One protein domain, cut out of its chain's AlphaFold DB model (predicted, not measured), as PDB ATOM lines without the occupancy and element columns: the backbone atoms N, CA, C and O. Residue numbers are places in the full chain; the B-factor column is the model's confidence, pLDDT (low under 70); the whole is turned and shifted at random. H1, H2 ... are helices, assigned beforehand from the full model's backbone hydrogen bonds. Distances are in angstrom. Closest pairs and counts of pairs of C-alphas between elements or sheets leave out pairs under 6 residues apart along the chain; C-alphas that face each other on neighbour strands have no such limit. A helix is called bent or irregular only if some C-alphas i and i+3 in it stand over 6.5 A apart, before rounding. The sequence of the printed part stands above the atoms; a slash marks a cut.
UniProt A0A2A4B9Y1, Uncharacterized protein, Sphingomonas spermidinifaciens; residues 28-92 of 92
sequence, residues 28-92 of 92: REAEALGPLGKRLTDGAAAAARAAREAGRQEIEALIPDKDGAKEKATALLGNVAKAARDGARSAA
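AT A GLANCE: This is residues 28 to 92 of the 92 residues of an uncharacterized protein of Sphingomonas spermidinifaciens (UniProt A0A2A4B9Y1). Two long helices, H1 and then H2, meet near their ends as a wide V, with the tight link at its corner and the two arms splaying apart, mostly free of each other. The first residues of H1 turn off at a kink, a short crook at the far tip of that arm. The printed part has 65 residues, is all helix with no named strand, and is extended and flat, with a radius of gyration of the C-alphas of 18.2 A and spans of 50 by 40 by 11 A.

HOW THE PARTS SIT: Begin with H1, residues 28 to 62, which has a kink of 74 degrees near residue 35 and is irregular: C-alphas 32 and 35 are 8.0 A apart. Three residues on, by a tight link, look for H2, residues 66 to 90. The two are close but not clearly touching; their closest C-alphas, those of Glu 60 and Lys 66, are 7.0 A apart. They run opposite ways at a steep tilt of 45 degrees. In H2 every O i to N i+4 pair is within hydrogen-bond range, in H1 29 of 31.

IN THESE COORDINATES: Find C-alpha 28 at (62.978, -49.098, -64.500); from there H1 runs 48.3 A to C-alpha 62 at (22.431, -40.075, -39.783). H2 runs 36.1 A, ending at C-alpha 90 at (58.274, -47.616, -27.981).

THE WHOLE: The C-alphas farthest apart, those of Arg 28 and Pro 64, are 52.4 A apart. The printed part has no cut, and pLDDT is under 70 at residues 63 to 64 and 87 to 92.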
ATOM      1  N   ARG A  28      63.428 -48.677 -63.167       72.69
ATOM      2  CA  ARG A  28      62.978 -49.098 -64.500       72.69
ATOM      3  C   ARG A  28      61.457 -49.153 -64.628       72.69
ATOM      4  O   ARG A  28      60.941 -48.798 -65.680       72.69
ATOM      5  N   GLU A  29      60.731 -49.542 -63.579       70.69
ATOM      6  CA  GLU A  29      59.268 -49.415 -63.569       70.69
ATOM      7  C   GLU A  29      58.832 -47.952 -63.542       70.69
ATOM      8  O   GLU A  29      57.851 -47.603 -64.186       70.69
ATOM      9  N   ALA A  30      59.546 -47.071 -62.839       73.75
ATOM     10  CA  ALA A  30      59.202 -45.651 -62.835       73.75
ATOM     11  C   ALA A  30      59.368 -45.005 -64.225       73.75
ATOM     12  O   ALA A  30      58.512 -44.220 -64.629       73.75
ATOM     13  N   GLU A  31      60.414 -45.366 -64.974       75.00
ATOM     14  CA  GLU A  31      60.637 -44.880 -66.343       75.00
ATOM     15  C   GLU A  31      59.690 -45.524 -67.364       75.00
ATOM     16  O   GLU A  31      59.097 -44.821 -68.180       75.00
ATOM     17  N   ALA A  32      59.501 -46.846 -67.310       81.12
ATOM     18  CA  ALA A  32      58.676 -47.563 -68.288       81.12
ATOM     19  C   ALA A  32      57.167 -47.453 -68.005       81.12
ATOM     20  O   ALA A  32      56.356 -47.413 -68.927       81.12
ATOM     21  N   LEU A  33      56.779 -47.401 -66.729       81.56
ATOM     22  CA  LEU A  33      55.385 -47.409 -66.276       81.56
ATOM     23  C   LEU A  33      54.972 -46.092 -65.620       81.56
ATOM     24  O   LEU A  33      53.854 -46.008 -65.124       81.56
ATOM     25  N   GLY A  34      55.803 -45.047 -65.637       80.69
ATOM     26  CA  GLY A  34      55.480 -43.734 -65.059       80.69
ATOM     27  C   GLY A  34      54.092 -43.201 -65.452       80.69
ATOM     28  O   GLY A  34      53.303 -42.866 -64.560       80.69
ATOM     29  N   PRO A  35      53.720 -43.194 -66.749       85.25
ATOM     30  CA  PRO A  35      52.381 -42.797 -67.185       85.25
ATOM     31  C   PRO A  35      51.277 -43.721 -66.654       85.25
ATOM     32  O   PRO A  35      50.205 -43.251 -66.276       85.25
ATOM     33  N   LEU A  36      51.531 -45.030 -66.592       86.31
ATOM     34  CA  LEU A  36      50.564 -46.018 -66.113       86.31
ATOM     35  C   LEU A  36      50.352 -45.902 -64.596       86.31
ATOM     36  O   LEU A  36      49.216 -45.879 -64.130       86.31
ATOM     37  N   GLY A  37      51.435 -45.732 -63.839       84.88
ATOM     38  CA  GLY A  37      51.416 -45.479 -62.403       84.88
ATOM     39  C   GLY A  37      50.706 -44.172 -62.055       84.88
ATOM     40  O   GLY A  37      49.959 -44.131 -61.079       84.88
ATOM     41  N   LYS A  38      50.855 -43.125 -62.881       86.19
ATOM     42  CA  LYS A  38      50.088 -41.880 -62.730       86.19
ATOM     43  C   LYS A  38      48.586 -42.133 -62.876       86.19
ATOM     44  O   LYS A  38      47.835 -41.777 -61.977       86.19
ATOM     45  N   ARG A  39      48.157 -42.836 -63.933       89.50
ATOM     46  CA  ARG A  39      46.735 -43.186 -64.144       89.50
ATOM     47  C   ARG A  39      46.175 -44.040 -63.007       89.50
ATOM     48  O   ARG A  39      45.045 -43.822 -62.580       89.50
ATOM     49  N   LEU A  40      46.968 -44.982 -62.500       88.50
ATOM     50  CA  LEU A  40      46.582 -45.824 -61.371       88.50
ATOM     51  C   LEU A  40      46.426 -45.002 -60.081       88.50
ATOM     52  O   LEU A  40      45.437 -45.156 -59.368       88.50
ATOM     53  N   THR A  41      47.366 -44.090 -59.818       89.00
ATOM     54  CA  THR A  41      47.324 -43.178 -58.663       89.00
ATOM     55  C   THR A  41      46.125 -42.239 -58.745       89.00
ATOM     56  O   THR A  41      45.416 -42.065 -57.756       89.00
ATOM     57  N   ASP A  42      45.860 -41.676 -59.923       93.50
ATOM     58  CA  ASP A  42      44.717 -40.793 -60.156       93.50
ATOM     59  C   ASP A  42      43.392 -41.545 -59.940       93.50
ATOM     60  O   ASP A  42      42.492 -41.035 -59.270       93.50
ATOM     61  N   GLY A  43      43.291 -42.789 -60.424       94.31
ATOM     62  CA  GLY A  43      42.134 -43.659 -60.193       94.31
ATOM     63  C   GLY A  43      41.934 -44.007 -58.715       94.31
ATOM     64  O   GLY A  43      40.827 -43.879 -58.192       94.31
ATOM     65  N   ALA A  44      43.007 -44.375 -58.012       90.75
ATOM     66  CA  ALA A  44      42.963 -44.642 -56.575       90.75
ATOM     67  C   ALA A  44      42.555 -43.393 -55.772       90.75
ATOM     68  O   ALA A  44      41.728 -43.478 -54.863       90.75
ATOM     69  N   ALA A  45      43.076 -42.217 -56.135       93.44
ATOM     70  CA  ALA A  45      42.705 -40.950 -55.515       93.44
ATOM     71  C   ALA A  45      41.232 -40.595 -55.771       93.44
ATOM     72  O   ALA A  45      40.550 -40.128 -54.857       93.44
ATOM     73  N   ALA A  46      40.725 -40.837 -56.982       95.00
ATOM     74  CA  ALA A  46      39.318 -40.639 -57.312       95.00
ATOM     75  C   ALA A  46      38.409 -41.562 -56.484       95.00
ATOM     76  O   ALA A  46      37.451 -41.084 -55.877       95.00
ATOM     77  N   ALA A  47      38.750 -42.849 -56.377       93.62
ATOM     78  CA  ALA A  47      38.010 -43.806 -55.557       93.62
ATOM     79  C   ALA A  47      38.013 -43.417 -54.070       93.62
ATOM     80  O   ALA A  47      36.968 -43.425 -53.422       93.62
ATOM     81  N   ALA A  48      39.162 -42.997 -53.530       91.62
ATOM     82  CA  ALA A  48      39.267 -42.544 -52.145       91.62
ATOM     83  C   ALA A  48      38.423 -41.286 -51.873       91.62
ATOM     84  O   ALA A  48      37.806 -41.169 -50.812       91.62
ATOM     85  N   ARG A  49      38.373 -40.343 -52.825       94.38
ATOM     86  CA  ARG A  49      37.500 -39.161 -52.740       94.38
ATOM     87  C   ARG A  49      36.027 -39.556 -52.779       94.38
ATOM     88  O   ARG A  49      35.276 -39.086 -51.933       94.38
ATOM     89  N   ALA A  50      35.638 -40.443 -53.693       95.38
ATOM     90  CA  ALA A  50      34.267 -40.936 -53.792       95.38
ATOM     91  C   ALA A  50      33.824 -41.652 -52.506       95.38
ATOM     92  O   ALA A  50      32.751 -41.368 -51.986       95.38
ATOM     93  N   ALA A  51      34.680 -42.507 -51.939       89.88
ATOM     94  CA  ALA A  51      34.407 -43.183 -50.673       89.88
ATOM     95  C   ALA A  51      34.252 -42.195 -49.503       89.88
ATOM     96  O   ALA A  51      33.349 -42.347 -48.684       89.88
ATOM     97  N   ARG A  52      35.104 -41.160 -49.428       89.62
ATOM     98  CA  ARG A  52      34.971 -40.093 -48.420       89.62
ATOM     99  C   ARG A  52      33.673 -39.314 -48.573       89.62
ATOM    100  O   ARG A  52      33.044 -39.015 -47.564       89.62
ATOM    101  N   GLU A  53      33.299 -38.978 -49.801       91.88
ATOM    102  CA  GLU A  53      32.084 -38.218 -50.085       91.88
ATOM    103  C   GLU A  53      30.831 -39.031 -49.741       91.88
ATOM    104  O   GLU A  53      29.990 -38.553 -48.987       91.88
ATOM    105  N   ALA A  54      30.763 -40.294 -50.173       91.62
ATOM    106  CA  ALA A  54      29.678 -41.205 -49.809       91.62
ATOM    107  C   ALA A  54      29.582 -41.389 -48.286       91.62
ATOM    108  O   ALA A  54      28.513 -41.236 -47.704       91.62
ATOM    109  N   GLY A  55      30.715 -41.624 -47.613       86.06
ATOM    110  CA  GLY A  55      30.745 -41.741 -46.156       86.06
ATOM    111  C   GLY A  55      30.289 -40.463 -45.451       86.06
ATOM    112  O   GLY A  55      29.584 -40.528 -44.449       86.06
ATOM    113  N   ARG A  56      30.644 -39.287 -45.978       85.50
ATOM    114  CA  ARG A  56      30.175 -38.009 -45.439       85.50
ATOM    115  C   ARG A  56      28.667 -37.842 -45.615       85.50
ATOM    116  O   ARG A  56      28.028 -37.386 -44.677       85.50
ATOM    117  N   GLN A  57      28.114 -38.202 -46.769       87.06
ATOM    118  CA  GLN A  57      26.676 -38.115 -47.031       87.06
ATOM    119  C   GLN A  57      25.875 -39.029 -46.095       87.06
ATOM    120  O   GLN A  57      24.905 -38.571 -45.499       87.06
ATOM    121  N   GLU A  58      26.333 -40.264 -45.878       85.44
ATOM    122  CA  GLU A  58      25.735 -41.195 -44.906       85.44
ATOM    123  C   GLU A  58      25.788 -40.636 -43.476       85.44
ATOM    124  O   GLU A  58      24.795 -40.642 -42.750       85.44
ATOM    125  N   ILE A  59      26.933 -40.079 -43.068       82.31
ATOM    126  CA  ILE A  59      27.087 -39.444 -41.753       82.31
ATOM    127  C   ILE A  59      26.167 -38.221 -41.620       82.31
ATOM    128  O   ILE A  59      25.535 -38.052 -40.584       82.31
ATOM    129  N   GLU A  60      26.070 -37.366 -42.641       80.38
ATOM    130  CA  GLU A  60      25.175 -36.201 -42.621       80.38
ATOM    131  C   GLU A  60      23.692 -36.601 -42.608       80.38
ATOM    132  O   GLU A  60      22.893 -35.891 -42.005       80.38
ATOM    133  N   ALA A  61      23.325 -37.731 -43.219       79.56
ATOM    134  CA  ALA A  61      21.968 -38.272 -43.162       79.56
ATOM    135  C   ALA A  61      21.620 -38.857 -41.782       79.56
ATOM    136  O   ALA A  61      20.469 -38.798 -41.354       79.56
ATOM    137  N   LEU A  62      22.611 -39.410 -41.076       76.56
ATOM    138  CA  LEU A  62      22.431 -40.075 -39.783       76.56
ATOM    139  C   LEU A  62      22.625 -39.150 -38.571       76.56
ATOM    140  O   LEU A  62      22.211 -39.510 -37.468       76.56
ATOM    141  N   ILE A  63      23.260 -37.983 -38.734       68.69
ATOM    142  CA  ILE A  63      23.632 -37.104 -37.619       68.69
ATOM    143  C   ILE A  63      22.854 -35.774 -37.651       68.69
ATOM    144  O   ILE A  63      23.086 -34.955 -38.540       68.69
ATOM    145  N   PRO A  64      22.020 -35.487 -36.627       64.56
ATOM    146  CA  PRO A  64      21.318 -34.206 -36.488       64.56
ATOM    147  C   PRO A  64      22.243 -33.008 -36.205       64.56
ATOM    148  O   PRO A  64      21.892 -31.877 -36.529       64.56
ATOM    149  N   ASP A  65      23.415 -33.250 -35.600       72.19
ATOM    150  CA  ASP A  65      24.360 -32.227 -35.133       72.19
ATOM    151  C   ASP A  65      25.768 -32.420 -35.743       72.19
ATOM    152  O   ASP A  65      26.572 -33.256 -35.312       72.19
ATOM    153  N   LYS A  66      26.051 -31.673 -36.818       70.31
ATOM    154  CA  LYS A  66      27.279 -31.807 -37.626       70.31
ATOM    155  C   LYS A  66      28.556 -31.413 -36.874       70.31
ATOM    156  O   LYS A  66      29.635 -31.894 -37.234       70.31
ATOM    157  N   ASP A  67      28.456 -30.551 -35.868       74.44
ATOM    158  CA  ASP A  67      29.621 -30.032 -35.150       74.44
ATOM    159  C   ASP A  67      30.125 -31.049 -34.120       74.44
ATOM    160  O   ASP A  67      31.316 -31.377 -34.117       74.44
ATOM    161  N   GLY A  68      29.216 -31.700 -33.383       75.50
ATOM    162  CA  GLY A  68      29.576 -32.795 -32.476       75.50
ATOM    163  C   GLY A  68      30.236 -33.994 -33.178       75.50
ATOM    164  O   GLY A  68      31.107 -34.657 -32.608       75.50
ATOM    165  N   ALA A  69      29.875 -34.268 -34.436       75.88
ATOM    166  CA  ALA A  69      30.485 -35.337 -35.229       75.88
ATOM    167  C   ALA A  69      31.922 -35.023 -35.659       75.88
ATOM    168  O   ALA A  69      32.806 -35.877 -35.538       75.88
ATOM    169  N   LYS A  70      32.172 -33.798 -36.141       79.88
ATOM    170  CA  LYS A  70      33.519 -33.357 -36.530       79.88
ATOM    171  C   LYS A  70      34.463 -33.369 -35.339       79.88
ATOM    172  O   LYS A  70      35.599 -33.813 -35.469       79.88
ATOM    173  N   GLU A  71      33.996 -32.921 -34.182       82.12
ATOM    174  CA  GLU A  71      34.815 -32.849 -32.976       82.12
ATOM    175  C   GLU A  71      35.198 -34.244 -32.465       82.12
ATOM    176  O   GLU A  71      36.369 -34.505 -32.183       82.12
ATOM    177  N   LYS A  72      34.254 -35.196 -32.487       80.38
ATOM    178  CA  LYS A  72      34.534 -36.615 -32.208       80.38
ATOM    179  C   LYS A  72      35.494 -37.226 -33.229       80.38
ATOM    180  O   LYS A  72      36.430 -37.917 -32.834       80.38
ATOM    181  N   ALA A  73      35.312 -36.958 -34.523       81.88
ATOM    182  CA  ALA A  73      36.214 -37.451 -35.562       81.88
ATOM    183  C   ALA A  73      37.643 -36.912 -35.374       81.88
ATOM    184  O   ALA A  73      38.598 -37.688 -35.382       81.88
ATOM    185  N   THR A  74      37.791 -35.607 -35.134       84.19
ATOM    186  CA  THR A  74      39.082 -34.959 -34.858       84.19
ATOM    187  C   THR A  74      39.736 -35.514 -33.594       84.19
ATOM    188  O   THR A  74      40.937 -35.782 -33.602       84.19
ATOM    189  N   ALA A  75      38.969 -35.758 -32.527       84.62
ATOM    190  CA  ALA A  75      39.480 -36.364 -31.300       84.62
ATOM    191  C   ALA A  75      39.985 -37.800 -31.531       84.62
ATOM    192  O   ALA A  75      41.070 -38.156 -31.071       84.62
ATOM    193  N   LEU A  76      39.248 -38.611 -32.297       81.44
ATOM    194  CA  LEU A  76      39.670 -39.964 -32.672       81.44
ATOM    195  C   LEU A  76      40.952 -39.939 -33.514       81.44
ATOM    196  O   LEU A  76      41.897 -40.664 -33.210       81.44
ATOM    197  N   LEU A  77      41.021 -39.061 -34.518       84.38
ATOM    198  CA  LEU A  77      42.218 -38.847 -35.337       84.38
ATOM    199  C   LEU A  77      43.421 -38.419 -34.485       84.38
ATOM    200  O   LEU A  77      44.515 -38.957 -34.650       84.38
ATOM    201  N   GLY A  78      43.220 -37.492 -33.544       85.00
ATOM    202  CA  GLY A  78      44.255 -37.036 -32.617       85.00
ATOM    203  C   GLY A  78      44.760 -38.146 -31.695       85.00
ATOM    204  O   GLY A  78      45.967 -38.264 -31.479       85.00
ATOM    205  N   ASN A  79      43.863 -38.997 -31.197       85.06
ATOM    206  CA  ASN A  79      44.220 -40.139 -30.356       85.06
ATOM    207  C   ASN A  79      44.992 -41.205 -31.139       85.06
ATOM    208  O   ASN A  79      45.989 -41.717 -30.638       85.06
ATOM    209  N   VAL A  80      44.596 -41.488 -32.384       80.56
ATOM    210  CA  VAL A  80      45.337 -42.394 -33.276       80.56
ATOM    211  C   VAL A  80      46.722 -41.830 -33.598       80.56
ATOM    212  O   VAL A  80      47.705 -42.560 -33.535       80.56
ATOM    213  N   ALA A  81      46.830 -40.529 -33.887       82.69
ATOM    214  CA  ALA A  81      48.111 -39.882 -34.165       82.69
ATOM    215  C   ALA A  81      49.054 -39.895 -32.948       82.69
ATOM    216  O   ALA A  81      50.255 -40.122 -33.104       82.69
ATOM    217  N   LYS A  82      48.520 -39.687 -31.736       81.81
ATOM    218  CA  LYS A  82      49.278 -39.846 -30.485       81.81
ATOM    219  C   LYS A  82      49.721 -41.292 -30.282       81.81
ATOM    220  O   LYS A  82      50.912 -41.522 -30.132       81.81
ATOM    221  N   ALA A  83      48.807 -42.255 -30.390       79.31
ATOM    222  CA  ALA A  83      49.123 -43.675 -30.244       79.31
ATOM    223  C   ALA A  83      50.172 -44.150 -31.264       79.31
ATOM    224  O   ALA A  83      51.061 -44.921 -30.919       79.31
ATOM    225  N   ALA A  84      50.120 -43.652 -32.502       76.69
ATOM    226  CA  ALA A  84      51.129 -43.930 -33.518       76.69
ATOM    227  C   ALA A  84      52.502 -43.336 -33.156       76.69
ATOM    228  O   ALA A  84      53.516 -44.005 -33.343       76.69
ATOM    229  N   ARG A  85      52.557 -42.110 -32.611       79.44
ATOM    230  CA  ARG A  85      53.808 -41.507 -32.107       79.44
ATOM    231  C   ARG A  85      54.373 -42.260 -30.907       79.44
ATOM    232  O   ARG A  85      55.575 -42.496 -30.870       79.44
ATOM    233  N   ASP A  86      53.526 -42.631 -29.957       83.31
ATOM    234  CA  ASP A  86      53.942 -43.338 -28.747       83.31
ATOM    235  C   ASP A  86      54.379 -44.774 -29.075       83.31
ATOM    236  O   ASP A  86      55.407 -45.235 -28.586       83.31
ATOM    237  N   GLY A  87      53.678 -45.446 -29.993       69.06
ATOM    238  CA  GLY A  87      54.068 -46.750 -30.531       69.06
ATOM    239  C   GLY A  87      55.378 -46.699 -31.318       69.06
ATOM    240  O   GLY A  87      56.242 -47.542 -31.107       69.06
ATOM    241  N   ALA A  88      55.582 -45.678 -32.158       64.44
ATOM    242  CA  ALA A  88      56.854 -45.466 -32.855       64.44
ATOM    243  C   ALA A  88      58.011 -45.164 -31.888       64.44
ATOM    244  O   ALA A  88      59.138 -45.573 -32.141       64.44
ATOM    245  N   ARG A  89      57.738 -44.481 -30.768       65.06
ATOM    246  CA  ARG A  89      58.723 -44.205 -29.712       65.06
ATOM    247  C   ARG A  89      59.025 -45.419 -28.834       65.06
ATOM    248  O   ARG A  89      60.090 -45.464 -28.242       65.06
ATOM    249  N   SER A  90      58.096 -46.367 -28.729       54.06
ATOM    250  CA  SER A  90      58.274 -47.616 -27.981       54.06
ATOM    251  C   SER A  90      58.834 -48.762 -28.834       54.06
ATOM    252  O   SER A  90      59.201 -49.795 -28.279       54.06
ATOM    253  N   ALA A  91      58.858 -48.604 -30.162       45.91
ATOM    254  CA  ALA A  91      59.426 -49.550 -31.124       45.91
ATOM    255  C   ALA A  91      60.814 -49.129 -31.658       45.91
ATOM    256  O   ALA A  91      61.404 -49.876 -32.438       45.91
ATOM    257  N   ALA A  92      61.308 -47.949 -31.258       42.06
ATOM    258  CA  ALA A  92      62.673 -47.459 -31.477       42.06
ATOM    259  C   ALA A  92      63.484 -47.583 -30.182       42.06
ATOM    260  O   ALA A  92      64.688 -47.901 -30.282       42.06
TER     261      ALA A  92